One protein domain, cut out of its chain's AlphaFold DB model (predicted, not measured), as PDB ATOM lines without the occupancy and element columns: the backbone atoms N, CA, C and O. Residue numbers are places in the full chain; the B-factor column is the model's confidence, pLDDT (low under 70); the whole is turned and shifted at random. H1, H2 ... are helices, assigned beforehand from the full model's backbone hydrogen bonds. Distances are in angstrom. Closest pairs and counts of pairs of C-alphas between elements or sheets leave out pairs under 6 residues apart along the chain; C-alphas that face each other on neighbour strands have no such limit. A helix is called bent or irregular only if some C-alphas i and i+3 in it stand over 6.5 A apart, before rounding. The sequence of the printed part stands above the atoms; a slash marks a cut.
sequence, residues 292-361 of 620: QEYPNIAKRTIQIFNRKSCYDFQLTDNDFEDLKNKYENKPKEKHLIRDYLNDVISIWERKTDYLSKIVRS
ATOM      1  N   GLN A 292     388.238 202.022 460.650       93.75
ATOM      2  CA  GLN A 292     387.681 203.213 460.005       93.75
ATOM      3  C   GLN A 292     387.170 204.253 461.019       93.75
ATOM      4  O   GLN A 292     387.159 205.443 460.716       93.75
ATOM      5  N   GLU A 293     386.818 203.829 462.236       94.00
ATOM      6  CA  GLU A 293     386.367 204.711 463.315       94.00
ATOM      7  C   GLU A 293     387.518 205.290 464.149       94.00
ATOM      8  O   GLU A 293     387.309 206.255 464.884       94.00
ATOM      9  N   TYR A 294     388.742 204.761 464.048       95.06
ATOM     10  CA  TYR A 294     389.872 205.202 464.878       95.06
ATOM     11  C   TYR A 294     390.188 206.701 464.717       95.06
ATOM     12  O   TYR A 294     390.331 207.379 465.742       95.06
ATOM     13  N   PRO A 295     390.228 207.273 463.491       95.81
ATOM     14  CA  PRO A 295     390.361 208.718 463.307       95.81
ATOM     15  C   PRO A 295     389.285 209.524 464.039       95.81
ATOM     16  O   PRO A 295     389.589 210.524 464.689       95.81
ATOM     17  N   ASN A 296     388.028 209.089 463.951       94.12
ATOM     18  CA  ASN A 296     386.888 209.773 464.555       94.12
ATOM     19  C   ASN A 296     386.963 209.711 466.089       94.12
ATOM     20  O   ASN A 296     386.834 210.743 466.748       94.12
ATOM     21  N   ILE A 297     387.274 208.536 466.648       93.69
ATOM     22  CA  ILE A 297     387.506 208.351 468.087       93.69
ATOM     23  C   ILE A 297     388.615 209.295 468.560       93.69
ATOM     24  O   ILE A 297     388.396 210.061 469.492       93.69
ATOM     25  N   ALA A 298     389.772 209.314 467.893       95.00
ATOM     26  CA  ALA A 298     390.890 210.174 468.281       95.00
ATOM     27  C   ALA A 298     390.523 211.667 468.247       95.00
ATOM     28  O   ALA A 298     390.769 212.383 469.219       95.00
ATOM     29  N   LYS A 299     389.876 212.139 467.173       94.38
ATOM     30  CA  LYS A 299     389.449 213.542 467.043       94.38
ATOM     31  C   LYS A 299     388.445 213.940 468.127       94.38
ATOM     32  O   LYS A 299     388.607 215.003 468.729       94.38
ATOM     33  N   ARG A 300     387.460 213.084 468.425       91.94
ATOM     34  CA  ARG A 300     386.490 213.313 469.513       91.94
ATOM     35  C   ARG A 300     387.165 213.332 470.876       91.94
ATOM     36  O   ARG A 300     386.884 214.232 471.663       91.94
ATOM     37  N   THR A 301     388.092 212.409 471.134       92.38
ATOM     38  CA  THR A 301     388.898 212.400 472.362       92.38
ATOM     39  C   THR A 301     389.622 213.736 472.528       92.38
ATOM     40  O   THR A 301     389.476 214.393 473.558       92.38
ATOM     41  N   ILE A 302     390.325 214.209 471.495       93.00
ATOM     42  CA  ILE A 302     391.023 215.502 471.541       93.00
ATOM     43  C   ILE A 302     390.035 216.638 471.833       93.00
ATOM     44  O   ILE A 302     390.257 217.419 472.761       93.00
ATOM     45  N   GLN A 303     388.922 216.692 471.103       91.56
ATOM     46  CA  GLN A 303     387.916 217.740 471.252       91.56
ATOM     47  C   GLN A 303     387.308 217.787 472.656       91.56
ATOM     48  O   GLN A 303     387.192 218.862 473.249       91.56
ATOM     49  N   ILE A 304     386.964 216.629 473.217       88.94
ATOM     50  CA  ILE A 304     386.345 216.519 474.537       88.94
ATOM     51  C   ILE A 304     387.349 216.906 475.633       88.94
ATOM     52  O   ILE A 304     387.034 217.742 476.486       88.94
ATOM     53  N   PHE A 305     388.561 216.354 475.626       89.06
ATOM     54  CA  PHE A 305     389.497 216.559 476.739       89.06
ATOM     55  C   PHE A 305     390.243 217.892 476.686       89.06
ATOM     56  O   PHE A 305     390.641 218.401 477.730       89.06
ATOM     57  N   ASN A 306     390.354 218.507 475.507       88.69
ATOM     58  CA  ASN A 306     391.104 219.751 475.332       88.69
ATOM     59  C   ASN A 306     390.217 220.969 475.043       88.69
ATOM     60  O   ASN A 306     390.722 222.093 475.028       88.69
ATOM     61  N   ARG A 307     388.909 220.766 474.804       87.81
ATOM     62  CA  ARG A 307     387.950 221.806 474.368       87.81
ATOM     63  C   ARG A 307     388.414 222.563 473.112       87.81
ATOM     64  O   ARG A 307     388.072 223.726 472.924       87.81
ATOM     65  N   LYS A 308     389.228 221.903 472.288       88.25
ATOM     66  CA  LYS A 308     389.911 222.436 471.104       88.25
ATOM     67  C   LYS A 308     389.934 221.376 470.018       88.25
ATOM     68  O   LYS A 308     389.898 220.184 470.316       88.25
ATOM     69  N   SER A 309     389.989 221.803 468.770       91.38
ATOM     70  CA  SER A 309     390.094 220.886 467.641       91.38
ATOM     71  C   SER A 309     391.489 220.253 467.574       91.38
ATOM     72  O   SER A 309     392.445 220.752 468.164       91.38
ATOM     73  N   CYS A 310     391.633 219.162 466.819       90.25
ATOM     74  CA  CYS A 310     392.951 218.577 466.550       90.25
ATOM     75  C   CYS A 310     393.897 219.541 465.803       90.25
ATOM     76  O   CYS A 310     395.105 219.511 466.035       90.25
ATOM     77  N   TYR A 311     393.352 220.459 464.999       90.25
ATOM     78  CA  TYR A 311     394.117 221.464 464.259       90.25
ATOM     79  C   TYR A 311     394.846 222.458 465.165       90.25
ATOM     80  O   TYR A 311     395.965 222.863 464.853       90.25
ATOM     81  N   ASP A 312     394.271 222.776 466.329       87.94
ATOM     82  CA  ASP A 312     394.905 223.628 467.347       87.94
ATOM     83  C   ASP A 312     396.202 223.015 467.907       87.94
ATOM     84  O   ASP A 312     397.020 223.707 468.513       87.94
ATOM     85  N   PHE A 313     396.395 221.713 467.687       86.94
ATOM     86  CA  PHE A 313     397.579 220.953 468.065       86.94
ATOM     87  C   PHE A 313     398.470 220.617 466.863       86.94
ATOM     88  O   PHE A 313     399.321 219.745 466.967       86.94
ATOM     89  N   GLN A 314     398.315 221.282 465.714       88.69
ATOM     90  CA  GLN A 314     399.097 221.002 464.495       88.69
ATOM     91  C   GLN A 314     398.917 219.567 463.950       88.69
ATOM     92  O   GLN A 314     399.735 219.085 463.159       88.69
ATOM     93  N   LEU A 315     397.842 218.884 464.356       91.56
ATOM     94  CA  LEU A 315     397.404 217.621 463.771       91.56
ATOM     95  C   LEU A 315     396.422 217.914 462.634       91.56
ATOM     96  O   LEU A 315     395.570 218.793 462.739       91.56
ATOM     97  N   THR A 316     396.546 217.174 461.542       92.00
ATOM     98  CA  THR A 316     395.760 217.338 460.315       92.00
ATOM     99  C   THR A 316     395.009 216.059 459.987       92.00
ATOM    100  O   THR A 316     395.402 214.981 460.428       92.00
ATOM    101  N   ASP A 317     393.960 216.149 459.168       93.12
ATOM    102  CA  ASP A 317     393.210 214.972 458.715       93.12
ATOM    103  C   ASP A 317     394.102 213.923 458.037       93.12
ATOM    104  O   ASP A 317     393.917 212.731 458.279       93.12
ATOM    105  N   ASN A 318     395.120 214.364 457.289       93.38
ATOM    106  CA  ASN A 318     396.102 213.478 456.665       93.38
ATOM    107  C   ASN A 318     396.902 212.678 457.700       93.38
ATOM    108  O   ASN A 318     397.141 211.500 457.483       93.38
ATOM    109  N   ASP A 319     397.257 213.265 458.851       92.81
ATOM    110  CA  ASP A 319     397.988 212.532 459.896       92.81
ATOM    111  C   ASP A 319     397.170 211.351 460.434       92.81
ATOM    112  O   ASP A 319     397.718 210.281 460.705       92.81
ATOM    113  N   PHE A 320     395.855 211.539 460.583       96.69
ATOM    114  CA  PHE A 320     394.958 210.470 461.015       96.69
ATOM    115  C   PHE A 320     394.730 209.442 459.903       96.69
ATOM    116  O   PHE A 320     394.723 208.247 460.183       96.69
ATOM    117  N   GLU A 321     394.564 209.870 458.651       95.62
ATOM    118  CA  GLU A 321     394.334 208.947 457.534       95.62
ATOM    119  C   GLU A 321     395.583 208.109 457.212       95.62
ATOM    120  O   GLU A 321     395.489 206.893 457.051       95.62
ATOM    121  N   ASP A 322     396.771 208.714 457.229       94.50
ATOM    122  CA  ASP A 322     398.048 208.012 457.071       94.50
ATOM    123  C   ASP A 322     398.250 206.978 458.185       94.50
ATOM    124  O   ASP A 322     398.667 205.840 457.937       94.50
ATOM    125  N   LEU A 323     397.912 207.348 459.426       95.75
ATOM    126  CA  LEU A 323     397.984 206.430 460.554       95.75
ATOM    127  C   LEU A 323     396.959 205.298 460.418       95.75
ATOM    128  O   LEU A 323     397.307 204.141 460.648       95.75
ATOM    129  N   LYS A 324     395.729 205.589 459.987       96.38
ATOM    130  CA  LYS A 324     394.695 204.580 459.712       96.38
ATOM    131  C   LYS A 324     395.181 203.567 458.675       96.38
ATOM    132  O   LYS A 324     395.176 202.369 458.956       96.38
ATOM    133  N   ASN A 325     395.703 204.039 457.544       95.75
ATOM    134  CA  ASN A 325     396.255 203.198 456.478       95.75
ATOM    135  C   ASN A 325     397.416 202.325 456.985       95.75
ATOM    136  O   ASN A 325     397.537 201.150 456.629       95.75
ATOM    137  N   LYS A 326     398.262 202.856 457.876       94.62
ATOM    138  CA  LYS A 326     399.322 202.073 458.530       94.62
ATOM    139  C   LYS A 326     398.750 200.937 459.383       94.62
ATOM    140  O   LYS A 326     399.349 199.866 459.408       94.62
ATOM    141  N   TYR A 327     397.633 201.150 460.081       94.06
ATOM    142  CA  TYR A 327     396.972 200.115 460.888       94.06
ATOM    143  C   TYR A 327     396.204 199.096 460.043       94.06
ATOM    144  O   TYR A 327     396.268 197.913 460.362       94.06
ATOM    145  N   GLU A 328     395.564 199.504 458.945       93.81
ATOM    146  CA  GLU A 328     394.897 198.577 458.014       93.81
ATOM    147  C   GLU A 328     395.874 197.541 457.428       93.81
ATOM    148  O   GLU A 328     395.499 196.392 457.210       93.81
ATOM    149  N   ASN A 329     397.149 197.912 457.272       91.94
ATOM    150  CA  ASN A 329     398.222 197.015 456.829       91.94
ATOM    151  C   ASN A 329     398.819 196.129 457.943       91.94
ATOM    152  O   ASN A 329     399.660 195.270 457.663       91.94
ATOM    153  N   LYS A 330     398.443 196.326 459.214       91.25
ATOM    154  CA  LYS A 330     398.895 195.471 460.324       91.25
ATOM    155  C   LYS A 330     398.033 194.200 460.417       91.25
ATOM    156  O   LYS A 330     396.867 194.222 460.024       91.25
ATOM    157  N   PRO A 331     398.558 193.113 461.012       88.94
ATOM    158  CA  PRO A 331     397.743 191.974 461.433       88.94
ATOM    159  C   PRO A 331     396.585 192.402 462.346       88.94
ATOM    160  O   PRO A 331     396.745 193.340 463.136       88.94
ATOM    161  N   LYS A 332     395.445 191.701 462.264       83.88
ATOM    162  CA  LYS A 332     394.219 192.037 463.010       83.88
ATOM    163  C   LYS A 332     394.429 192.080 464.521       83.88
ATOM    164  O   LYS A 332     393.839 192.906 465.204       83.88
ATOM    165  N   GLU A 333     395.324 191.250 465.043       81.31
ATOM    166  CA  GLU A 333     395.651 191.182 466.470       81.31
ATOM    167  C   GLU A 333     396.318 192.470 466.982       81.31
ATOM    168  O   GLU A 333     396.327 192.733 468.183       81.31
ATOM    169  N   LYS A 334     396.869 193.291 466.075       86.06
ATOM    170  CA  LYS A 334     397.497 194.588 466.373       86.06
ATOM    171  C   LYS A 334     396.566 195.778 466.124       86.06
ATOM    172  O   LYS A 334     397.013 196.926 466.166       86.06
ATOM    173  N   HIS A 335     395.293 195.533 465.821       91.25
ATOM    174  CA  HIS A 335     394.285 196.582 465.658       91.25
ATOM    175  C   HIS A 335     393.779 196.999 467.041       91.25
ATOM    176  O   HIS A 335     392.703 196.602 467.477       91.25
ATOM    177  N   LEU A 336     394.608 197.762 467.759       93.38
ATOM    178  CA  LEU A 336     394.308 198.259 469.100       93.38
ATOM    179  C   LEU A 336     394.066 199.771 469.054       93.38
ATOM    180  O   LEU A 336     394.959 200.537 468.687       93.38
ATOM    181  N   ILE A 337     392.882 200.215 469.491       93.56
ATOM    182  CA  ILE A 337     392.561 201.651 469.588       93.56
ATOM    183  C   ILE A 337     393.515 202.367 470.553       93.56
ATOM    184  O   ILE A 337     393.902 203.507 470.309       93.56
ATOM    185  N   ARG A 338     393.957 201.676 471.613       93.88
ATOM    186  CA  ARG A 338     394.963 202.177 472.556       93.88
ATOM    187  C   ARG A 338     396.255 202.599 471.852       93.88
ATOM    188  O   ARG A 338     396.732 203.712 472.057       93.88
ATOM    189  N   ASP A 339     396.795 201.716 471.019       94.75
ATOM    190  CA  ASP A 339     398.056 201.951 470.315       94.75
ATOM    191  C   ASP A 339     397.901 203.056 469.274       94.75
ATOM    192  O   ASP A 339     398.786 203.893 469.113       94.75
ATOM    193  N   TYR A 340     396.744 203.112 468.614       96.06
ATOM    194  CA  TYR A 340     396.441 204.185 467.677       96.06
ATOM    195  C   TYR A 340     396.447 205.560 468.363       96.06
ATOM    196  O   TYR A 340     397.050 206.500 467.850       96.06
ATOM    197  N   LEU A 341     395.822 205.687 469.540       95.88
ATOM    198  CA  LEU A 341     395.839 206.933 470.318       95.88
ATOM    199  C   LEU A 341     397.258 207.314 470.769       95.88
ATOM    200  O   LEU A 341     397.609 208.491 470.701       95.88
ATOM    201  N   ASN A 342     398.084 206.337 471.164       95.50
ATOM    202  CA  ASN A 342     399.500 206.565 471.474       95.50
ATOM    203  C   ASN A 342     400.269 207.108 470.263       95.50
ATOM    204  O   ASN A 342     400.982 208.104 470.376       95.50
ATOM    205  N   ASP A 343     400.083 206.504 469.089       96.12
ATOM    206  CA  ASP A 343     400.755 206.944 467.867       96.12
ATOM    207  C   ASP A 343     400.333 208.376 467.462       96.12
ATOM    208  O   ASP A 343     401.163 209.142 466.967       96.12
ATOM    209  N   VAL A 344     399.080 208.782 467.720       96.31
ATOM    210  CA  VAL A 344     398.628 210.178 467.533       96.31
ATOM    211  C   VAL A 344     399.399 211.141 468.445       96.31
ATOM    212  O   VAL A 344     399.838 212.196 467.978       96.31
ATOM    213  N   ILE A 345     399.606 210.781 469.718       93.00
ATOM    214  CA  ILE A 345     400.416 211.577 470.658       93.00
ATOM    215  C   ILE A 345     401.844 211.713 470.121       93.00
ATOM    216  O   ILE A 345     402.358 212.827 470.032       93.00
ATOM    217  N   SER A 346     402.458 210.620 469.664       91.94
ATOM    218  CA  SER A 346     403.821 210.652 469.120       91.94
ATOM    219  C   SER A 346     403.951 211.513 467.855       91.94
ATOM    220  O   SER A 346     404.964 212.191 467.661       91.94
ATOM    221  N   ILE A 347     402.934 211.534 466.981       92.19
ATOM    222  CA  ILE A 347     402.914 212.441 465.820       92.19
ATOM    223  C   ILE A 347     402.910 213.900 466.286       92.19
ATOM    224  O   ILE A 347     403.689 214.706 465.766       92.19
ATOM    225  N   TRP A 348     402.064 214.227 467.265       92.12
ATOM    226  CA  TRP A 348     401.979 215.564 467.846       92.12
ATOM    227  C   TRP A 348     403.301 216.003 468.487       92.12
ATOM    228  O   TRP A 348     403.800 217.090 468.175       92.12
ATOM    229  N   GLU A 349     403.905 215.155 469.324       85.19
ATOM    230  CA  GLU A 349     405.177 215.436 470.003       85.19
ATOM    231  C   GLU A 349     406.288 215.767 469.004       85.19
ATOM    232  O   GLU A 349     407.023 216.743 469.182       85.19
ATOM    233  N   ARG A 350     406.366 214.993 467.914       87.44
ATOM    234  CA  ARG A 350     407.336 215.201 466.837       87.44
ATOM    235  C   ARG A 350     407.096 216.509 466.081       87.44
ATOM    236  O   ARG A 350     408.054 217.224 465.811       87.44
ATOM    237  N   LYS A 351     405.847 216.827 465.718       86.75
ATOM    238  CA  LYS A 351     405.529 218.055 464.961       86.75
ATOM    239  C   LYS A 351     405.772 219.324 465.772       86.75
ATOM    240  O   LYS A 351     406.214 220.329 465.225       86.75
ATOM    241  N   THR A 352     405.503 219.269 467.071       80.94
ATOM    242  CA  THR A 352     405.589 220.439 467.951       80.94
ATOM    243  C   THR A 352     406.954 220.620 468.617       80.94
ATOM    244  O   THR A 352     407.141 221.618 469.326       80.94
ATOM    245  N   ASP A 353     407.895 219.693 468.384       76.44
ATOM    246  CA  ASP A 353     409.192 219.595 469.072       76.44
ATOM    247  C   ASP A 353     409.024 219.655 470.605       76.44
ATOM    248  O   ASP A 353     409.787 220.298 471.331       76.44
ATOM    249  N   TYR A 354     407.942 219.038 471.097       72.50
ATOM    250  CA  TYR A 354     407.457 219.218 472.466       72.50
ATOM    251  C   TYR A 354     408.490 218.776 473.503       72.50
ATOM    252  O   TYR A 354     408.768 219.515 474.449       72.50
ATOM    253  N   LEU A 355     409.123 217.618 473.289       67.88
ATOM    254  CA  LEU A 355     410.146 217.084 474.191       67.88
ATOM    255  C   LEU A 355     411.351 218.021 474.306       67.88
ATOM    256  O   LEU A 355     411.795 218.320 475.412       67.88
ATOM    257  N   SER A 356     411.845 218.558 473.188       67.88
ATOM    258  CA  SER A 356     412.959 219.511 473.209       67.88
ATOM    259  C   SER A 356     412.592 220.799 473.945       67.88
ATOM    260  O   SER A 356     413.427 221.357 474.657       67.88
ATOM    261  N   LYS A 357     411.346 221.273 473.810       66.75
ATOM    262  CA  LYS A 357     410.850 222.442 474.554       66.75
ATOM    263  C   LYS A 357     410.787 222.173 476.057       66.75
ATOM    264  O   LYS A 357     411.237 223.025 476.820       66.75
ATOM    265  N   ILE A 358     410.327 220.990 476.477       64.00
ATOM    266  CA  ILE A 358     410.364 220.582 477.889       64.00
ATOM    267  C   ILE A 358     411.808 220.567 478.393       64.00
ATOM    268  O   ILE A 358     412.110 221.231 479.380       64.00
ATOM    269  N   VAL A 359     412.723 219.891 477.694       62.81
ATOM    270  CA  VAL A 359     414.136 219.803 478.104       62.81
ATOM    271  C   VAL A 359     414.782 221.188 478.223       62.81
ATOM    272  O   VAL A 359     415.564 221.424 479.140       62.81
ATOM    273  N   ARG A 360     414.439 222.137 477.341       62.84
ATOM    274  CA  ARG A 360     414.918 223.530 477.433       62.84
ATOM    275  C   ARG A 360     414.360 224.293 478.634       62.84
ATOM    276  O   ARG A 360     415.011 225.233 479.075       62.84
ATOM    277  N   SER A 361     413.186 223.918 479.136       61.81
ATOM    278  CA  SER A 361     412.579 224.538 480.319       61.81
ATOM    279  C   SER A 361     413.150 224.024 481.643       61.81
ATOM    280  O   SER A 361     412.980 224.683 482.664       61.81
TER     281      SER A 361
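Overview. This is residues 292 to 361 of the 620 residues of an uncharacterized protein of Planktothrix agardhii (UniProt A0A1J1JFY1). The body is a small core of three helices, H4, H1 and H3, each packed on the other two and crossing at steep angles, with H3 and H4 folded back on each other as a hairpin. The short H2 packs on the later part of H1, while H5 follows H4 after one residue, and its residues 355 to 361 stick out as an arm at the opposite end of the longest axis from the free loop of residues 329 to 334. The printed part has 70 residues, with five named helices in the order H1, H2, H3, H4, H5 and no named strand, and its class is all helix. It is only just compact, close to loose, with a radius of gyration of the C-alphas of 12.9 A, and elongated, spanning 41 by 24 by 19 A.

Along the chain. The longest helix, H4, covers residues 337 to 352 and measures 22.9 A from first to last C-alpha; C-alpha 337 is at (392.561, 201.651, 469.588). H1, residues 292 to 306, measures 22.8 A and begins with C-alpha 292 at (387.681, 203.213, 460.005). H1 is irregular, but only just: C-alphas 292 and 295 are 7.0 A apart. H3, residues 317 to 328, measures 16.5 A. H2 is residues 310 to 313, 5.4 A. H5, residues 354 to 361, measures 10.8 A and ends with C-alpha 361 at (412.579, 224.538, 480.319).

Arrangement. H4 touches H3 with its residues 340 to 347 alone, at a steep tilt of 41 degrees, opposite ways; the closest C-alphas, of Phe 320 and Val 344, are 7.5 A apart. H4 touches H1 at a steep tilt of 60 degrees, the same way, with the C-alphas of Ala 298 and Leu 341 closest at 6.3 A. H1, the hub, also touches H3 at a steep tilt of 46 degrees, opposite ways, with the C-alphas of Pro 295 and Phe 320 closest at 5.4 A. H1 and H2 only just touch, with 3 pairs of C-alphas within 8 A; the closest are those of Lys 299 and Cys 310, 6.2 A. H4 and H5 are close but not clearly touching, with the C-alphas of Glu 349 and Leu 355 closest at 6.7 A. H5 is apart from H1, H2 and H3. Every O i to N i+4 pair is within hydrogen-bond range in H3, H4 and H5, and 10 of 11 are in H1; H2 is too short for such a pair.

Size, cuts and confidence. The two C-alphas farthest apart, those of Lys 332 and Ser 361, are 41.1 A apart. The printed part has no cut and no long link. The mean pLDDT of the printed part is 88.6, and residues 355 to 361 are under 70.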